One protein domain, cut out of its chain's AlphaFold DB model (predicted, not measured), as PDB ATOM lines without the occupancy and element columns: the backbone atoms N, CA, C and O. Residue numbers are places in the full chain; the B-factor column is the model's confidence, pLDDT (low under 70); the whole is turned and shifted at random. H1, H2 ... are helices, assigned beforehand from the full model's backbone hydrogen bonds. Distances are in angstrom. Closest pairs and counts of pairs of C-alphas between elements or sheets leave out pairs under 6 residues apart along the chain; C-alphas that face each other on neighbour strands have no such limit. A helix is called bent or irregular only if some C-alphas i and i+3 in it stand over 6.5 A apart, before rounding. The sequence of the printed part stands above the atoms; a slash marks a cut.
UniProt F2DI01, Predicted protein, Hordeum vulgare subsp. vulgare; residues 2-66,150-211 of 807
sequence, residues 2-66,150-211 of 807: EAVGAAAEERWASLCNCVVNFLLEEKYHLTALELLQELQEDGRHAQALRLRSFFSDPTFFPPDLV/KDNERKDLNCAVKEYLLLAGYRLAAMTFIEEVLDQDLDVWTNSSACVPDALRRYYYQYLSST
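Overview. This is residues 2 to 66 and 150 to 211 of the 807 residues of the protein "Predicted protein" of Hordeum vulgare subsp. vulgare (UniProt F2DI01). Five helices run up and down in a bundle: H1, the longest, closes a four-sided group with H2, H6 and H5, and H3 packs on H1 and H2. Residues 2 to 11 of H1 stick out from the bundle, little H4 stands off at one end, and at the other H7 makes a corner with H5, its residues 199 to 200 meeting residues 153 to 156 of H5. The printed part has 127 residues with seven named helices, H1 to H7 in chain order, and no named strand; the class is all helix. It is only just compact, close to loose, with a radius of gyration of the C-alphas of 16.2 A and spans of 49 by 43 by 29 A.

Along the chain. H1, residues 2 to 25, is 34.8 A long and begins at C-alpha 2 (-23.718, -33.679, 32.221). H2 is residues 29 to 41, 18.5 A; H3 45 to 55, 14.4 A; H4 63 to 66, 5.0 A; H5 151 to 168, 25.5 A; H6 171 to 180, 14.1 A. H7, residues 198 to 210, 18.4 A, ends at C-alpha 210 (-38.922, -57.101, 47.775). H3 is only just irregular: C-alphas 47 and 50 are 6.8 A apart.

Arrangement. H1 touches H2 with residues 20 to 24 alone, closest C-alphas Leu 23 and Ala 32 at 6.0 A, a helical hairpin. H2, the hub, touches H6 opposite ways at a shallow tilt of 5 degrees, C-alphas 34 and 173 at 5.0 A. H5 touches H7 about perpendicular, 86 degrees, C-alphas 153 and 199 at 6.3 A. Every O i to N i+4 pair is within hydrogen-bond range in H1, H2, H5, H6 and H7; H3 has 5 of 7, and H4 is too short for one.

Size, cuts and confidence. Residues 67 to 149 are not printed; C-alphas 66 and 150 are 34.1 A apart. H6 to H7 is a long link. pLDDT is under 70 at residues 2 to 13, 63 to 66, 150 to 152 and 182 to 211.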
ATOM      1  N   GLU A   2     -23.630 -32.521  33.141       30.48
ATOM      2  CA  GLU A   2     -23.718 -33.679  32.221       30.48
ATOM      3  C   GLU A   2     -24.123 -34.998  32.907       30.48
ATOM      4  O   GLU A   2     -24.923 -35.746  32.360       30.48
ATOM      5  N   ALA A   3     -23.677 -35.250  34.145       31.69
ATOM      6  CA  ALA A   3     -24.037 -36.468  34.884       31.69
ATOM      7  C   ALA A   3     -25.531 -36.565  35.266       31.69
ATOM      8  O   ALA A   3     -26.056 -37.664  35.408       31.69
ATOM      9  N   VAL A   4     -26.227 -35.430  35.419       40.97
ATOM     10  CA  VAL A   4     -27.670 -35.407  35.735       40.97
ATOM     11  C   VAL A   4     -28.499 -35.562  34.456       40.97
ATOM     12  O   VAL A   4     -29.522 -36.242  34.476       40.97
ATOM     13  N   GLY A   5     -28.025 -34.999  33.337       39.69
ATOM     14  CA  GLY A   5     -28.621 -35.198  32.013       39.69
ATOM     15  C   GLY A   5     -28.518 -36.649  31.541       39.69
ATOM     16  O   GLY A   5     -29.529 -37.230  31.165       39.69
ATOM     17  N   ALA A   6     -27.341 -37.267  31.678       44.34
ATOM     18  CA  ALA A   6     -27.125 -38.668  31.310       44.34
ATOM     19  C   ALA A   6     -27.975 -39.639  32.153       44.34
ATOM     20  O   ALA A   6     -28.580 -40.560  31.612       44.34
ATOM     21  N   ALA A   7     -28.091 -39.399  33.467       48.62
ATOM     22  CA  ALA A   7     -28.925 -40.222  34.347       48.62
ATOM     23  C   ALA A   7     -30.430 -40.069  34.057       48.62
ATOM     24  O   ALA A   7     -31.192 -41.026  34.197       48.62
ATOM     25  N   ALA A   8     -30.878 -38.875  33.655       53.69
ATOM     26  CA  ALA A   8     -32.252 -38.672  33.208       53.69
ATOM     27  C   ALA A   8     -32.501 -39.402  31.881       53.69
ATOM     28  O   ALA A   8     -33.473 -40.142  31.769       53.69
ATOM     29  N   GLU A   9     -31.609 -39.254  30.906       56.81
ATOM     30  CA  GLU A   9     -31.716 -39.877  29.582       56.81
ATOM     31  C   GLU A   9     -31.729 -41.416  29.659       56.81
ATOM     32  O   GLU A   9     -32.544 -42.065  29.001       56.81
ATOM     33  N   GLU A  10     -30.929 -42.005  30.553       63.22
ATOM     34  CA  GLU A  10     -30.935 -43.445  30.839       63.22
ATOM     35  C   GLU A  10     -32.265 -43.912  31.462       63.22
ATOM     36  O   GLU A  10     -32.829 -44.934  31.055       63.22
ATOM     37  N   ARG A  11     -32.837 -43.123  32.385       63.06
ATOM     38  CA  ARG A  11     -34.168 -43.390  32.960       63.06
ATOM     39  C   ARG A  11     -35.265 -43.333  31.894       63.06
ATOM     40  O   ARG A  11     -36.071 -44.261  31.817       63.06
ATOM     41  N   TRP A  12     -35.272 -42.315  31.034       63.50
ATOM     42  CA  TRP A  12     -36.245 -42.187  29.941       63.50
ATOM     43  C   TRP A  12     -36.120 -43.314  28.907       63.50
ATOM     44  O   TRP A  12     -37.135 -43.831  28.434       63.50
ATOM     45  N   ALA A  13     -34.897 -43.759  28.607       69.00
ATOM     46  CA  ALA A  13     -34.651 -44.899  27.728       69.00
ATOM     47  C   ALA A  13     -35.149 -46.224  28.334       69.00
ATOM     48  O   ALA A  13     -35.730 -47.050  27.624       69.00
ATOM     49  N   SER A  14     -34.972 -46.424  29.644       75.00
ATOM     50  CA  SER A  14     -35.505 -47.601  30.344       75.00
ATOM     51  C   SER A  14     -37.039 -47.627  30.344       75.00
ATOM     52  O   SER A  14     -37.642 -48.671  30.085       75.00
ATOM     53  N   LEU A  15     -37.673 -46.464  30.535       77.81
ATOM     54  CA  LEU A  15     -39.125 -46.319  30.550       77.81
ATOM     55  C   LEU A  15     -39.735 -46.551  29.162       77.81
ATOM     56  O   LEU A  15     -40.725 -47.267  29.044       77.81
ATOM     57  N   CYS A  16     -39.097 -46.038  28.105       81.94
ATOM     58  CA  CYS A  16     -39.519 -46.279  26.723       81.94
ATOM     59  C   CYS A  16     -39.567 -47.778  26.396       81.94
ATOM     60  O   CYS A  16     -40.559 -48.273  25.869       81.94
ATOM     61  N   ASN A  17     -38.536 -48.533  26.790       83.50
ATOM     62  CA  ASN A  17     -38.513 -49.983  26.597       83.50
ATOM     63  C   ASN A  17     -39.632 -50.703  27.364       83.50
ATOM     64  O   ASN A  17     -40.157 -51.699  26.870       83.50
ATOM     65  N   CYS A  18     -40.014 -50.214  28.546       82.56
ATOM     66  CA  CYS A  18     -41.144 -50.771  29.294       82.56
ATOM     67  C   CYS A  18     -42.466 -50.555  28.547       82.56
ATOM     68  O   CYS A  18     -43.249 -51.493  28.420       82.56
ATOM     69  N   VAL A  19     -42.676 -49.356  27.998       84.06
ATOM     70  CA  VAL A  19     -43.870 -49.024  27.206       84.06
ATOM     71  C   VAL A  19     -43.932 -49.859  25.929       84.06
ATOM     72  O   VAL A  19     -44.969 -50.441  25.633       84.06
ATOM     73  N   VAL A  20     -42.810 -50.012  25.218       85.56
ATOM     74  CA  VAL A  20     -42.724 -50.879  24.032       85.56
ATOM     75  C   VAL A  20     -43.117 -52.322  24.358       85.56
ATOM     76  O   VAL A  20     -43.846 -52.947  23.592       85.56
ATOM     77  N   ASN A  21     -42.662 -52.861  25.491       84.62
ATOM     78  CA  ASN A  21     -43.011 -54.226  25.890       84.62
ATOM     79  C   ASN A  21     -44.496 -54.348  26.207       84.62
ATOM     80  O   ASN A  21     -45.137 -55.274  25.725       84.62
ATOM     81  N   PHE A  22     -45.031 -53.385  26.954       84.69
ATOM     82  CA  PHE A  22     -46.442 -53.350  27.308       84.69
ATOM     83  C   PHE A  22     -47.344 -53.312  26.066       84.69
ATOM     84  O   PHE A  22     -48.263 -54.120  25.959       84.69
ATOM     85  N   LEU A  23     -47.043 -52.445  25.091       85.44
ATOM     86  CA  LEU A  23     -47.819 -52.348  23.849       85.44
ATOM     87  C   LEU A  23     -47.812 -53.666  23.057       85.44
ATOM     88  O   LEU A  23     -48.837 -54.065  22.508       85.44
ATOM     89  N   LEU A  24     -46.676 -54.369  23.014       85.38
ATOM     90  CA  LEU A  24     -46.572 -55.658  22.324       85.38
ATOM     91  C   LEU A  24     -47.264 -56.799  23.087       85.38
ATOM     92  O   LEU A  24     -47.866 -57.666  22.454       85.38
ATOM     93  N   GLU A  25     -47.182 -56.814  24.418       82.94
ATOM     94  CA  GLU A  25     -47.795 -57.837  25.277       82.94
ATOM     95  C   GLU A  25     -49.328 -57.738  25.288       82.94
ATOM     96  O   GLU A  25     -50.006 -58.757  25.139       82.94
ATOM     97  N   GLU A  26     -49.872 -56.520  25.366       80.81
ATOM     98  CA  GLU A  26     -51.321 -56.261  25.349       80.81
ATOM     99  C   GLU A  26     -51.909 -56.136  23.930       80.81
ATOM    100  O   GLU A  26     -53.110 -55.934  23.774       80.81
ATOM    101  N   LYS A  27     -51.088 -56.345  22.888       83.06
ATOM    102  CA  LYS A  27     -51.482 -56.350  21.464       83.06
ATOM    103  C   LYS A  27     -51.992 -55.007  20.922       83.06
ATOM    104  O   LYS A  27     -52.785 -54.988  19.982       83.06
ATOM    105  N   TYR A  28     -51.483 -53.899  21.451       86.56
ATOM    106  CA  TYR A  28     -51.697 -52.545  20.928       86.56
ATOM    107  C   TYR A  28     -50.760 -52.270  19.742       86.56
ATOM    108  O   TYR A  28     -49.803 -51.492  19.821       86.56
ATOM    109  N   HIS A  29     -50.957 -53.021  18.658       87.00
ATOM    110  CA  HIS A  29     -50.051 -53.056  17.514       87.00
ATOM    111  C   HIS A  29     -50.114 -51.790  16.656       87.00
ATOM    112  O   HIS A  29     -49.090 -51.417  16.086       87.00
ATOM    113  N   LEU A  30     -51.262 -51.117  16.571       85.25
ATOM    114  CA  LEU A  30     -51.390 -49.876  15.808       85.25
ATOM    115  C   LEU A  30     -50.628 -48.747  16.510       85.25
ATOM    116  O   LEU A  30     -49.796 -48.082  15.899       85.25
ATOM    117  N   THR A  31     -50.799 -48.626  17.826       87.56
ATOM    118  CA  THR A  31     -50.027 -47.697  18.660       87.56
ATOM    119  C   THR A  31     -48.533 -47.995  18.597       87.56
ATOM    120  O   THR A  31     -47.712 -47.086  18.483       87.56
ATOM    121  N   ALA A  32     -48.156 -49.276  18.655       88.62
ATOM    122  CA  ALA A  32     -46.763 -49.696  18.559       88.62
ATOM    123  C   ALA A  32     -46.131 -49.353  17.196       88.62
ATOM    124  O   ALA A  32     -44.930 -49.084  17.134       88.62
ATOM    125  N   LEU A  33     -46.918 -49.362  16.115       87.81
ATOM    126  CA  LEU A  33     -46.467 -48.983  14.775       87.81
ATOM    127  C   LEU A  33     -46.259 -47.468  14.660       87.81
ATOM    128  O   LEU A  33     -45.218 -47.037  14.172       87.81
ATOM    129  N   GLU A  34     -47.196 -46.671  15.167       89.44
ATOM    130  CA  GLU A  34     -47.063 -45.208  15.170       89.44
ATOM    131  C   GLU A  34     -45.903 -44.751  16.060       89.44
ATOM    132  O   GLU A  34     -45.086 -43.923  15.660       89.44
ATOM    133  N   LEU A  35     -45.727 -45.390  17.221       87.94
ATOM    134  CA  LEU A  35     -44.573 -45.147  18.084       87.94
ATOM    135  C   LEU A  35     -43.252 -45.523  17.393       87.94
ATOM    136  O   LEU A  35     -42.242 -44.850  17.591       87.94
ATOM    137  N   LEU A  36     -43.227 -46.580  16.569       87.44
ATOM    138  CA  LEU A  36     -42.050 -46.921  15.763       87.44
ATOM    139  C   LEU A  36     -41.719 -45.804  14.769       87.44
ATOM    140  O   LEU A  36     -40.537 -45.495  14.600       87.44
ATOM    141  N   GLN A  37     -42.727 -45.220  14.121       85.62
ATOM    142  CA  GLN A  37     -42.530 -44.134  13.167       85.62
ATOM    143  C   GLN A  37     -42.028 -42.864  13.870       85.62
ATOM    144  O   GLN A  37     -40.973 -42.350  13.497       85.62
ATOM    145  N   GLU A  38     -42.684 -42.427  14.947       88.12
ATOM    146  CA  GLU A  38     -42.262 -41.233  15.689       88.12
ATOM    147  C   GLU A  38     -40.860 -41.406  16.319       88.12
ATOM    148  O   GLU A  38     -40.046 -40.485  16.290       88.12
ATOM    149  N   LEU A  39     -40.498 -42.602  16.808       86.25
ATOM    150  CA  LEU A  39     -39.136 -42.880  17.305       86.25
ATOM    151  C   LEU A  39     -38.068 -42.847  16.200       86.25
ATOM    152  O   LEU A  39     -36.897 -42.574  16.486       86.25
ATOM    153  N   GLN A  40     -38.430 -43.180  14.957       84.31
ATOM    154  CA  GLN A  40     -37.524 -43.079  13.811       84.31
ATOM    155  C   GLN A  40     -37.333 -41.627  13.375       84.31
ATOM    156  O   GLN A  40     -36.201 -41.249  13.068       84.31
ATOM    157  N   GLU A  41     -38.400 -40.829  13.392       82.56
ATOM    158  CA  GLU A  41     -38.372 -39.390  13.106       82.56
ATOM    159  C   GLU A  41     -37.550 -38.619  14.157       82.56
ATOM    160  O   GLU A  41     -36.728 -37.778  13.795       82.56
ATOM    161  N   ASP A  42     -37.651 -39.003  15.435       80.38
ATOM    162  CA  ASP A  42     -36.843 -38.470  16.545       80.38
ATOM    163  C   ASP A  42     -35.376 -38.958  16.557       80.38
ATOM    164  O   ASP A  42     -34.589 -38.586  17.433       80.38
ATOM    165  N   GLY A  43     -34.977 -39.844  15.636       78.12
ATOM    166  CA  GLY A  43     -33.616 -40.395  15.570       78.12
ATOM    167  C   GLY A  43     -33.259 -41.384  16.693       78.12
ATOM    168  O   GLY A  43     -32.092 -41.760  16.849       78.12
ATOM    169  N   ARG A  44     -34.236 -41.873  17.473       77.75
ATOM    170  CA  ARG A  44     -34.026 -42.800  18.606       77.75
ATOM    171  C   ARG A  44     -34.003 -44.265  18.165       77.75
ATOM    172  O   ARG A  44     -34.719 -45.127  18.681       77.75
ATOM    173  N   HIS A  45     -33.107 -44.577  17.229       75.25
ATOM    174  CA  HIS A  45     -33.031 -45.888  16.575       75.25
ATOM    175  C   HIS A  45     -32.811 -47.071  17.529       75.25
ATOM    176  O   HIS A  45     -33.280 -48.169  17.241       75.25
ATOM    177  N   ALA A  46     -32.130 -46.869  18.662       74.38
ATOM    178  CA  ALA A  46     -31.884 -47.930  19.640       74.38
ATOM    179  C   ALA A  46     -33.176 -48.430  20.312       74.38
ATOM    180  O   ALA A  46     -33.336 -49.630  20.518       74.38
ATOM    181  N   GLN A  47     -34.114 -47.527  20.603       75.62
ATOM    182  CA  GLN A  47     -35.405 -47.851  21.224       75.62
ATOM    183  C   GLN A  47     -36.384 -48.432  20.189       75.62
ATOM    184  O   GLN A  47     -37.170 -49.327  20.490       75.62
ATOM    185  N   ALA A  48     -36.253 -48.010  18.928       79.44
ATOM    186  CA  ALA A  48     -37.008 -48.540  17.797       79.44
ATOM    187  C   ALA A  48     -36.605 -49.971  17.377       79.44
ATOM    188  O   ALA A  48     -37.350 -50.615  16.642       79.44
ATOM    189  N   LEU A  49     -35.448 -50.498  17.812       81.69
ATOM    190  CA  LEU A  49     -34.935 -51.809  17.376       81.69
ATOM    191  C   LEU A  49     -35.923 -52.954  17.621       81.69
ATOM    192  O   LEU A  49     -36.102 -53.798  16.742       81.69
ATOM    193  N   ARG A  50     -36.562 -52.976  18.794       81.69
ATOM    194  CA  ARG A  50     -37.487 -54.047  19.188       81.69
ATOM    195  C   ARG A  50     -38.773 -54.005  18.367       81.69
ATOM    196  O   ARG A  50     -39.157 -55.021  17.793       81.69
ATOM    197  N   LEU A  51     -39.369 -52.823  18.227       84.56
ATOM    198  CA  LEU A  51     -40.532 -52.607  17.366       84.56
ATOM    199  C   LEU A  51     -40.207 -52.938  15.904       84.56
ATOM    200  O   LEU A  51     -40.925 -53.704  15.269       84.56
ATOM    201  N   ARG A  52     -39.063 -52.470  15.391       83.00
ATOM    202  CA  ARG A  52     -38.601 -52.789  14.035       83.00
ATOM    203  C   ARG A  52     -38.444 -54.292  13.832       83.00
ATOM    204  O   ARG A  52     -38.858 -54.794  12.796       83.00
ATOM    205  N   SER A  53     -37.862 -55.009  14.795       83.62
ATOM    206  CA  SER A  53     -37.717 -56.466  14.704       83.62
ATOM    207  C   SER A  53     -39.064 -57.187  14.684       83.62
ATOM    208  O   SER A  53     -39.219 -58.124  13.910       83.62
ATOM    209  N   PHE A  54     -40.044 -56.706  15.455       86.25
ATOM    210  CA  PHE A  54     -41.393 -57.263  15.496       86.25
ATOM    211  C   PHE A  54     -42.142 -57.054  14.170       86.25
ATOM    212  O   PHE A  54     -42.647 -58.011  13.594       86.25
ATOM    213  N   PHE A  55     -42.144 -55.830  13.628       83.81
ATOM    214  CA  PHE A  55     -42.821 -55.521  12.359       83.81
ATOM    215  C   PHE A  55     -42.085 -56.027  11.109       83.81
ATOM    216  O   PHE A  55     -42.670 -56.080  10.032       83.81
ATOM    217  N   SER A  56     -40.813 -56.419  11.236       80.56
ATOM    218  CA  SER A  56     -40.039 -57.031  10.144       80.56
ATOM    219  C   SER A  56     -40.132 -58.558  10.121       80.56
ATOM    220  O   SER A  56     -39.533 -59.176   9.242       80.56
ATOM    221  N   ASP A  57     -40.813 -59.175  11.091       81.94
ATOM    222  CA  ASP A  57     -40.891 -60.629  11.194       81.94
ATOM    223  C   ASP A  57     -41.860 -61.205  10.137       81.94
ATOM    224  O   ASP A  57     -43.075 -60.971  10.214       81.94
ATOM    225  N   PRO A  58     -41.364 -61.996   9.161       73.81
ATOM    226  CA  PRO A  58     -42.188 -62.561   8.096       73.81
ATOM    227  C   PRO A  58     -43.261 -63.533   8.595       73.81
ATOM    228  O   PRO A  58     -44.187 -63.841   7.843       73.81
ATOM    229  N   THR A  59     -43.147 -64.048   9.829       76.12
ATOM    230  CA  THR A  59     -44.163 -64.947  10.396       76.12
ATOM    231  C   THR A  59     -45.413 -64.206  10.848       76.12
ATOM    232  O   THR A  59     -46.501 -64.776  10.798       76.12
ATOM    233  N   PHE A  60     -45.268 -62.950  11.278       71.12
ATOM    234  CA  PHE A  60     -46.385 -62.093  11.684       71.12
ATOM    235  C   PHE A  60     -46.882 -61.221  10.524       71.12
ATOM    236  O   PHE A  60     -48.086 -61.001  10.407       71.12
ATOM    237  N   PHE A  61     -45.981 -60.794   9.630       78.38
ATOM    238  CA  PHE A  61     -46.290 -59.907   8.504       78.38
ATOM    239  C   PHE A  61     -45.765 -60.481   7.173       78.38
ATOM    240  O   PHE A  61     -44.684 -60.105   6.711       78.38
ATOM    241  N   PRO A  62     -46.510 -61.395   6.520       78.19
ATOM    242  CA  PRO A  62     -46.079 -61.999   5.264       78.19
ATOM    243  C   PRO A  62     -45.908 -60.938   4.163       78.19
ATOM    244  O   PRO A  62     -46.865 -60.208   3.872       78.19
ATOM    245  N   PRO A  63     -44.743 -60.866   3.495       67.38
ATOM    246  CA  PRO A  63     -44.442 -59.807   2.530       67.38
ATOM    247  C   PRO A  63     -45.416 -59.781   1.343       67.38
ATOM    248  O   PRO A  63     -45.708 -58.708   0.824       67.38
ATOM    249  N   ASP A  64     -46.001 -60.924   0.972       68.50
ATOM    250  CA  ASP A  64     -47.004 -61.020  -0.098       68.50
ATOM    251  C   ASP A  64     -48.339 -60.342   0.259       68.50
ATOM    252  O   ASP A  64     -49.024 -59.810  -0.617       68.50
ATOM    253  N   LEU A  65     -48.726 -60.356   1.541       65.62
ATOM    254  CA  LEU A  65     -49.942 -59.697   2.030       65.62
ATOM    255  C   LEU A  65     -49.708 -58.200   2.228       65.62
ATOM    256  O   LEU A  65     -50.550 -57.394   1.833       65.62
ATOM    257  N   VAL A  66     -48.541 -57.829   2.762       65.50
ATOM    258  CA  VAL A  66     -48.139 -56.427   2.933       65.50
ATOM    259  C   VAL A  66     -48.006 -55.740   1.574       65.50
ATOM    260  O   VAL A  66     -48.542 -54.649   1.397       65.50
ATOM    261  N   LYS A 150     -55.701 -57.607  35.632       69.75
ATOM    262  CA  LYS A 150     -57.141 -57.359  35.824       69.75
ATOM    263  C   LYS A 150     -57.568 -56.108  35.055       69.75
ATOM    264  O   LYS A 150     -56.785 -55.176  34.918       69.75
ATOM    265  N   ASP A 151     -58.833 -56.026  34.646       66.62
ATOM    266  CA  ASP A 151     -59.322 -54.939  33.776       66.62
ATOM    267  C   ASP A 151     -59.125 -53.526  34.361       66.62
ATOM    268  O   ASP A 151     -58.792 -52.594  33.632       66.62
ATOM    269  N   ASN A 152     -59.233 -53.373  35.686       68.00
ATOM    270  CA  ASN A 152     -58.953 -52.101  36.367       68.00
ATOM    271  C   ASN A 152     -57.454 -51.755  36.380       68.00
ATOM    272  O   ASN A 152     -57.089 -50.594  36.247       68.00
ATOM    273  N   GLU A 153     -56.589 -52.761  36.524       71.00
ATOM    274  CA  GLU A 153     -55.132 -52.583  36.510       71.00
ATOM    275  C   GLU A 153     -54.661 -52.224  35.095       71.00
ATOM    276  O   GLU A 153     -53.834 -51.332  34.930       71.00
ATOM    277  N   ARG A 154     -55.260 -52.851  34.071       75.81
ATOM    278  CA  ARG A 154     -55.045 -52.504  32.661       75.81
ATOM    279  C   ARG A 154     -55.464 -51.061  32.376       75.81
ATOM    280  O   ARG A 154     -54.715 -50.345  31.726       75.81
ATOM    281  N   LYS A 155     -56.611 -50.610  32.902       76.69
ATOM    282  CA  LYS A 155     -57.055 -49.213  32.758       76.69
ATOM    283  C   LYS A 155     -56.056 -48.220  33.353       76.69
ATOM    284  O   LYS A 155     -55.713 -47.237  32.702       76.69
ATOM    285  N   ASP A 156     -55.570 -48.488  34.562       74.06
ATOM    286  CA  ASP A 156     -54.595 -47.617  35.224       74.06
ATOM    287  C   ASP A 156     -53.268 -47.554  34.444       74.06
ATOM    288  O   ASP A 156     -52.697 -46.473  34.282       74.06
ATOM    289  N   LEU A 157     -52.795 -48.694  33.918       77.69
ATOM    290  CA  LEU A 157     -51.600 -48.749  33.069       77.69
ATOM    291  C   LEU A 157     -51.809 -48.029  31.733       77.69
ATOM    292  O   LEU A 157     -50.933 -47.274  31.319       77.69
ATOM    293  N   ASN A 158     -52.963 -48.202  31.088       84.44
ATOM    294  CA  ASN A 158     -53.281 -47.532  29.828       84.44
ATOM    295  C   ASN A 158     -53.263 -46.007  29.993       84.44
ATOM    296  O   ASN A 158     -52.625 -45.303  29.212       84.44
ATOM    297  N   CYS A 159     -53.867 -45.477  31.055       79.00
ATOM    298  CA  CYS A 159     -53.797 -44.045  31.347       79.00
ATOM    299  C   CYS A 159     -52.354 -43.552  31.565       79.00
ATOM    300  O   CYS A 159     -51.984 -42.501  31.042       79.00
ATOM    301  N   ALA A 160     -51.521 -44.317  32.280       79.38
ATOM    302  CA  ALA A 160     -50.115 -43.969  32.495       79.38
ATOM    303  C   ALA A 160     -49.289 -44.007  31.194       79.38
ATOM    304  O   ALA A 160     -48.431 -43.151  30.978       79.38
ATOM    305  N   VAL A 161     -49.563 -44.965  30.301       82.94
ATOM    306  CA  VAL A 161     -48.931 -45.056  28.975       82.94
ATOM    307  C   VAL A 161     -49.335 -43.870  28.099       82.94
ATOM    308  O   VAL A 161     -48.463 -43.253  27.492       82.94
ATOM    309  N   LYS A 162     -50.616 -43.479  28.097       84.81
ATOM    310  CA  LYS A 162     -51.091 -42.258  27.423       84.81
ATOM    311  C   LYS A 162     -50.354 -41.016  27.928       84.81
ATOM    312  O   LYS A 162     -49.874 -40.220  27.122       84.81
ATOM    313  N   GLU A 163     -50.244 -40.844  29.245       82.19
ATOM    314  CA  GLU A 163     -49.549 -39.697  29.842       82.19
ATOM    315  C   GLU A 163     -48.058 -39.686  29.474       82.19
ATOM    316  O   GLU A 163     -47.527 -38.645  29.087       82.19
ATOM    317  N   TYR A 164     -47.398 -40.850  29.497       85.12
ATOM    318  CA  TYR A 164     -46.019 -40.986  29.032       85.12
ATOM    319  C   TYR A 164     -45.858 -40.568  27.567       85.12
ATOM    320  O   TYR A 164     -44.969 -39.772  27.268       85.12
ATOM    321  N   LEU A 165     -46.702 -41.078  26.661       84.69
ATOM    322  CA  LEU A 165     -46.625 -40.765  25.232       84.69
ATOM    323  C   LEU A 165     -46.782 -39.256  24.997       84.69
ATOM    324  O   LEU A 165     -45.982 -38.658  24.281       84.69
ATOM    325  N   LEU A 166     -47.729 -38.611  25.687       84.38
ATOM    326  CA  LEU A 166     -47.932 -37.161  25.609       84.38
ATOM    327  C   LEU A 166     -46.743 -36.358  26.158       84.38
ATOM    328  O   LEU A 166     -46.316 -35.396  25.518       84.38
ATOM    329  N   LEU A 167     -46.199 -36.740  27.319       81.25
ATOM    330  CA  LEU A 167     -45.049 -36.063  27.933       81.25
ATOM    331  C   LEU A 167     -43.766 -36.230  27.114       81.25
ATOM    332  O   LEU A 167     -42.958 -35.307  27.048       81.25
ATOM    333  N   ALA A 168     -43.586 -37.391  26.487       80.81
ATOM    334  CA  ALA A 168     -42.445 -37.684  25.630       80.81
ATOM    335  C   ALA A 168     -42.565 -37.067  24.223       80.81
ATOM    336  O   ALA A 168     -41.596 -37.115  23.470       80.81
ATOM    337  N   GLY A 169     -43.713 -36.465  23.883       81.56
ATOM    338  CA  GLY A 169     -43.947 -35.786  22.605       81.56
ATOM    339  C   GLY A 169     -44.541 -36.660  21.494       81.56
ATOM    340  O   GLY A 169     -44.765 -36.139  20.404       81.56
ATOM    341  N   TYR A 170     -44.861 -37.926  21.780       86.75
ATOM    342  CA  TYR A 170     -45.439 -38.915  20.858       86.75
ATOM    343  C   TYR A 170     -46.942 -38.736  20.697       86.75
ATOM    344  O   TYR A 170     -47.754 -39.461  21.277       86.75
ATOM    345  N   ARG A 171     -47.322 -37.685  19.969       85.62
ATOM    346  CA  ARG A 171     -48.721 -37.272  19.828       85.62
ATOM    347  C   ARG A 171     -49.505 -38.198  18.911       85.62
ATOM    348  O   ARG A 171     -50.681 -38.423  19.190       85.62
ATOM    349  N   LEU A 172     -48.883 -38.720  17.855       84.38
ATOM    350  CA  LEU A 172     -49.556 -39.619  16.924       84.38
ATOM    351  C   LEU A 172     -49.812 -40.968  17.594       84.38
ATOM    352  O   LEU A 172     -50.957 -41.408  17.639       84.38
ATOM    353  N   ALA A 173     -48.798 -41.548  18.244       86.94
ATOM    354  CA  ALA A 173     -48.972 -42.760  19.034       86.94
ATOM    355  C   ALA A 173     -49.998 -42.568  20.163       86.94
ATOM    356  O   ALA A 173     -50.823 -43.447  20.385       86.94
ATOM    357  N   ALA A 174     -50.005 -41.422  20.856       86.00
ATOM    358  CA  ALA A 174     -51.001 -41.146  21.895       86.00
ATOM    359  C   ALA A 174     -52.436 -41.074  21.345       86.00
ATOM    360  O   ALA A 174     -53.356 -41.565  21.997       86.00
ATOM    361  N   MET A 175     -52.633 -40.473  20.168       84.19
ATOM    362  CA  MET A 175     -53.943 -40.394  19.516       84.19
ATOM    363  C   MET A 175     -54.438 -41.786  19.120       84.19
ATOM    364  O   MET A 175     -55.531 -42.197  19.502       84.19
ATOM    365  N   THR A 176     -53.579 -42.544  18.445       86.25
ATOM    366  CA  THR A 176     -53.843 -43.922  18.031       86.25
ATOM    367  C   THR A 176     -54.122 -44.832  19.221       86.25
ATOM    368  O   THR A 176     -55.006 -45.678  19.152       86.25
ATOM    369  N   PHE A 177     -53.444 -44.619  20.348       85.56
ATOM    370  CA  PHE A 177     -53.680 -45.379  21.573       85.56
ATOM    371  C   PHE A 177     -55.075 -45.152  22.158       85.56
ATOM    372  O   PHE A 177     -55.691 -46.086  22.665       85.56
ATOM    373  N   ILE A 178     -55.604 -43.930  22.065       81.19
ATOM    374  CA  ILE A 178     -56.974 -43.631  22.499       81.19
ATOM    375  C   ILE A 178     -57.989 -44.337  21.593       81.19
ATOM    376  O   ILE A 178     -58.991 -44.846  22.085       81.19
ATOM    377  N   GLU A 179     -57.723 -44.400  20.288       80.88
ATOM    378  CA  GLU A 179     -58.598 -45.079  19.326       80.88
ATOM    379  C   GLU A 179     -58.511 -46.611  19.415       80.88
ATOM    380  O   GLU A 179     -59.510 -47.300  19.223       80.88
ATOM    381  N   GLU A 180     -57.337 -47.161  19.728       83.75
ATOM    382  CA  GLU A 180     -57.106 -48.606  19.827       83.75
ATOM    383  C   GLU A 180     -57.670 -49.199  21.135       83.75
ATOM    384  O   GLU A 180     -58.069 -50.366  21.174       83.75
ATOM    385  N   VAL A 181     -57.783 -48.396  22.201       82.38
ATOM    386  CA  VAL A 181     -58.412 -48.785  23.475       82.38
ATOM    387  C   VAL A 181     -59.905 -48.414  23.468       82.38
ATOM    388  O   VAL A 181     -60.347 -47.487  24.141       82.38
ATOM    389  N   LEU A 182     -60.713 -49.174  22.725       64.38
ATOM    390  CA  LEU A 182     -62.153 -48.903  22.543       64.38
ATOM    391  C   LEU A 182     -63.012 -49.108  23.808       64.38
ATOM    392  O   LEU A 182     -64.084 -48.517  23.938       64.38
ATOM    393  N   ASP A 183     -62.550 -49.935  24.749       63.25
ATOM    394  CA  ASP A 183     -63.346 -50.378  25.904       63.25
ATOM    395  C   ASP A 183     -63.205 -49.473  27.148       63.25
ATOM    396  O   ASP A 183     -63.819 -49.743  28.186       63.25
ATOM    397  N   GLN A 184     -62.367 -48.425  27.101       68.00
ATOM    398  CA  GLN A 184     -62.025 -47.616  28.278       68.00
ATOM    399  C   GLN A 184     -62.017 -46.113  27.982       68.00
ATOM    400  O   GLN A 184     -61.333 -45.642  27.085       68.00
ATOM    401  N   ASP A 185     -62.700 -45.338  28.827       64.06
ATOM    402  CA  ASP A 185     -62.572 -43.879  28.833       64.06
ATOM    403  C   ASP A 185     -61.282 -43.466  29.570       64.06
ATOM    404  O   ASP A 185     -61.189 -43.576  30.805       64.06
ATOM    405  N   LEU A 186     -60.283 -43.047  28.784       65.25
ATOM    406  CA  LEU A 186     -58.951 -42.615  29.222       65.25
ATOM    407  C   LEU A 186     -58.876 -41.107  29.542       65.25
ATOM    408  O   LEU A 186     -57.792 -40.611  29.859       65.25
ATOM    409  N   ASP A 187     -59.979 -40.355  29.442       60.44
ATOM    410  CA  ASP A 187     -60.027 -38.917  29.764       60.44
ATOM    411  C   ASP A 187     -60.441 -38.641  31.221       60.44
ATOM    412  O   ASP A 187     -60.244 -37.539  31.737       60.44
ATOM    413  N   VAL A 188     -60.930 -39.655  31.946       57.12
ATOM    414  CA  VAL A 188     -61.343 -39.563  33.366       57.12
ATOM    415  C   VAL A 188     -60.162 -39.774  34.330       57.12
ATOM    416  O   VAL A 188     -60.310 -40.351  35.409       57.12
ATOM    417  N   TRP A 189     -58.959 -39.319  33.976       58.72
ATOM    418  CA  TRP A 189     -57.850 -39.289  34.931       58.72
ATOM    419  C   TRP A 189     -58.048 -38.093  35.862       58.72
ATOM    420  O   TRP A 189     -57.882 -36.936  35.476       58.72
ATOM    421  N   THR A 190     -58.485 -38.342  37.098       51.53
ATOM    422  CA  THR A 190     -58.676 -37.272  38.080       51.53
ATOM    423  C   THR A 190     -57.346 -36.571  38.331       51.53
ATOM    424  O   THR A 190     -56.453 -37.158  38.935       51.53
ATOM    425  N   ASN A 191     -57.251 -35.315  37.882       44.94
ATOM    426  CA  ASN A 191     -56.149 -34.375  38.089       44.94
ATOM    427  C   ASN A 191     -55.803 -34.197  39.574       44.94
ATOM    428  O   ASN A 191     -56.153 -33.208  40.219       44.94
ATOM    429  N   SER A 192     -55.081 -35.156  40.124       43.31
ATOM    430  CA  SER A 192     -54.310 -34.978  41.331       43.31
ATOM    431  C   SER A 192     -53.003 -35.705  41.109       43.31
ATOM    432  O   SER A 192     -52.910 -36.916  41.288       43.31
ATOM    433  N   SER A 193     -51.972 -34.940  40.774       44.12
ATOM    434  CA  SER A 193     -50.563 -35.341  40.776       44.12
ATOM    435  C   SER A 193     -50.084 -35.941  42.118       44.12
ATOM    436  O   SER A 193     -48.922 -36.308  42.248       44.12
ATOM    437  N   ALA A 194     -50.974 -36.075  43.114       45.38
ATOM    438  CA  ALA A 194     -50.748 -36.689  44.416       45.38
ATOM    439  C   ALA A 194     -51.518 -38.011  44.655       45.38
ATOM    440  O   ALA A 194     -51.321 -38.633  45.700       45.38
ATOM    441  N   CYS A 195     -52.384 -38.474  43.742       49.66
ATOM    442  CA  CYS A 195     -53.151 -39.709  43.941       49.66
ATOM    443  C   CYS A 195     -52.684 -40.822  42.994       49.66
ATOM    444  O   CYS A 195     -53.218 -40.996  41.906       49.66
ATOM    445  N   VAL A 196     -51.699 -41.611  43.429       57.62
ATOM    446  CA  VAL A 196     -51.361 -42.882  42.767       57.62
ATOM    447  C   VAL A 196     -52.540 -43.854  42.953       57.62
ATOM    448  O   VAL A 196     -52.900 -44.096  44.114       57.62
ATOM    449  N   PRO A 197     -53.140 -44.413  41.881       62.38
ATOM    450  CA  PRO A 197     -54.207 -45.410  41.974       62.38
ATOM    451  C   PRO A 197     -53.859 -46.562  42.925       62.38
ATOM    452  O   PRO A 197     -52.700 -46.960  43.058       62.38
ATOM    453  N   ASP A 198     -54.863 -47.109  43.615       56.75
ATOM    454  CA  ASP A 198     -54.654 -48.092  44.688       56.75
ATOM    455  C   ASP A 198     -53.961 -49.378  44.190       56.75
ATOM    456  O   ASP A 198     -53.239 -50.026  44.945       56.75
ATOM    457  N   ALA A 199     -54.113 -49.706  42.901       58.97
ATOM    458  CA  ALA A 199     -53.380 -50.778  42.234       58.97
ATOM    459  C   ALA A 199     -51.878 -50.465  42.143       58.97
ATOM    460  O   ALA A 199     -51.066 -51.207  42.695       58.97
ATOM    461  N   LEU A 200     -51.503 -49.331  41.542       64.94
ATOM    462  CA  LEU A 200     -50.109 -48.881  41.434       64.94
ATOM    463  C   LEU A 200     -49.442 -48.727  42.808       64.94
ATOM    464  O   LEU A 200     -48.281 -49.084  42.984       64.94
ATOM    465  N   ARG A 201     -50.204 -48.298  43.819       63.50
ATOM    466  CA  ARG A 201     -49.755 -48.236  45.214       63.50
ATOM    467  C   ARG A 201     -49.404 -49.619  45.777       63.50
ATOM    468  O   ARG A 201     -48.404 -49.749  46.478       63.50
ATOM    469  N   ARG A 202     -50.183 -50.660  45.465       62.53
ATOM    470  CA  ARG A 202     -49.903 -52.049  45.885       62.53
ATOM    471  C   ARG A 202     -48.679 -52.623  45.175       62.53
ATOM    472  O   ARG A 202     -47.850 -53.233  45.844       62.53
ATOM    473  N   TYR A 203     -48.529 -52.378  43.871       63.84
ATOM    474  CA  TYR A 203     -47.330 -52.772  43.119       63.84
ATOM    475  C   TYR A 203     -46.077 -52.071  43.658       63.84
ATOM    476  O   TYR A 203     -45.070 -52.725  43.917       63.84
ATOM    477  N   TYR A 204     -46.166 -50.766  43.933       63.00
ATOM    478  CA  TYR A 204     -45.083 -50.000  44.544       63.00
ATOM    479  C   TYR A 204     -44.746 -50.499  45.956       63.00
ATOM    480  O   TYR A 204     -43.581 -50.716  46.265       63.00
ATOM    481  N   TYR A 205     -45.736 -50.784  46.810       62.34
ATOM    482  CA  TYR A 205     -45.474 -51.357  48.136       62.34
ATOM    483  C   TYR A 205     -44.894 -52.778  48.095       62.34
ATOM    484  O   TYR A 205     -44.131 -53.137  48.992       62.34
ATOM    485  N   GLN A 206     -45.212 -53.572  47.072       63.19
ATOM    486  CA  GLN A 206     -44.614 -54.890  46.856       63.19
ATOM    487  C   GLN A 206     -43.176 -54.782  46.322       63.19
ATOM    488  O   GLN A 206     -42.303 -55.534  46.747       63.19
ATOM    489  N   TYR A 207     -42.900 -53.805  45.455       63.78
ATOM    490  CA  TYR A 207     -41.541 -53.477  45.027       63.78
ATOM    491  C   TYR A 207     -40.691 -53.038  46.229       63.78
ATOM    492  O   TYR A 207     -39.666 -53.651  46.521       63.78
ATOM    493  N   LEU A 208     -41.196 -52.090  47.023       57.06
ATOM    494  CA  LEU A 208     -40.548 -51.599  48.244       57.06
ATOM    495  C   LEU A 208     -40.317 -52.686  49.313       57.06
ATOM    496  O   LEU A 208     -39.475 -52.498  50.188       57.06
ATOM    497  N   SER A 209     -41.076 -53.787  49.295       57.66
ATOM    498  CA  SER A 209     -40.918 -54.906  50.236       57.66
ATOM    499  C   SER A 209     -40.050 -56.050  49.707       57.66
ATOM    500  O   SER A 209     -39.698 -56.942  50.478       57.66
ATOM    501  N   SER A 210     -39.685 -56.027  48.423       60.50
ATOM    502  CA  SER A 210     -38.922 -57.101  47.775       60.50
ATOM    503  C   SER A 210     -37.415 -56.838  47.698       60.50
ATOM    504  O   SER A 210     -36.658 -57.794  47.533       60.50
ATOM    505  N   THR A 211     -36.951 -55.592  47.882       64.56
ATOM    506  CA  THR A 211     -35.518 -55.239  47.866       64.56
ATOM    507  C   THR A 211     -35.112 -54.363  49.058       64.56
ATOM    508  O   THR A 211     -35.873 -53.523  49.538       64.56
TER     509      THR A 211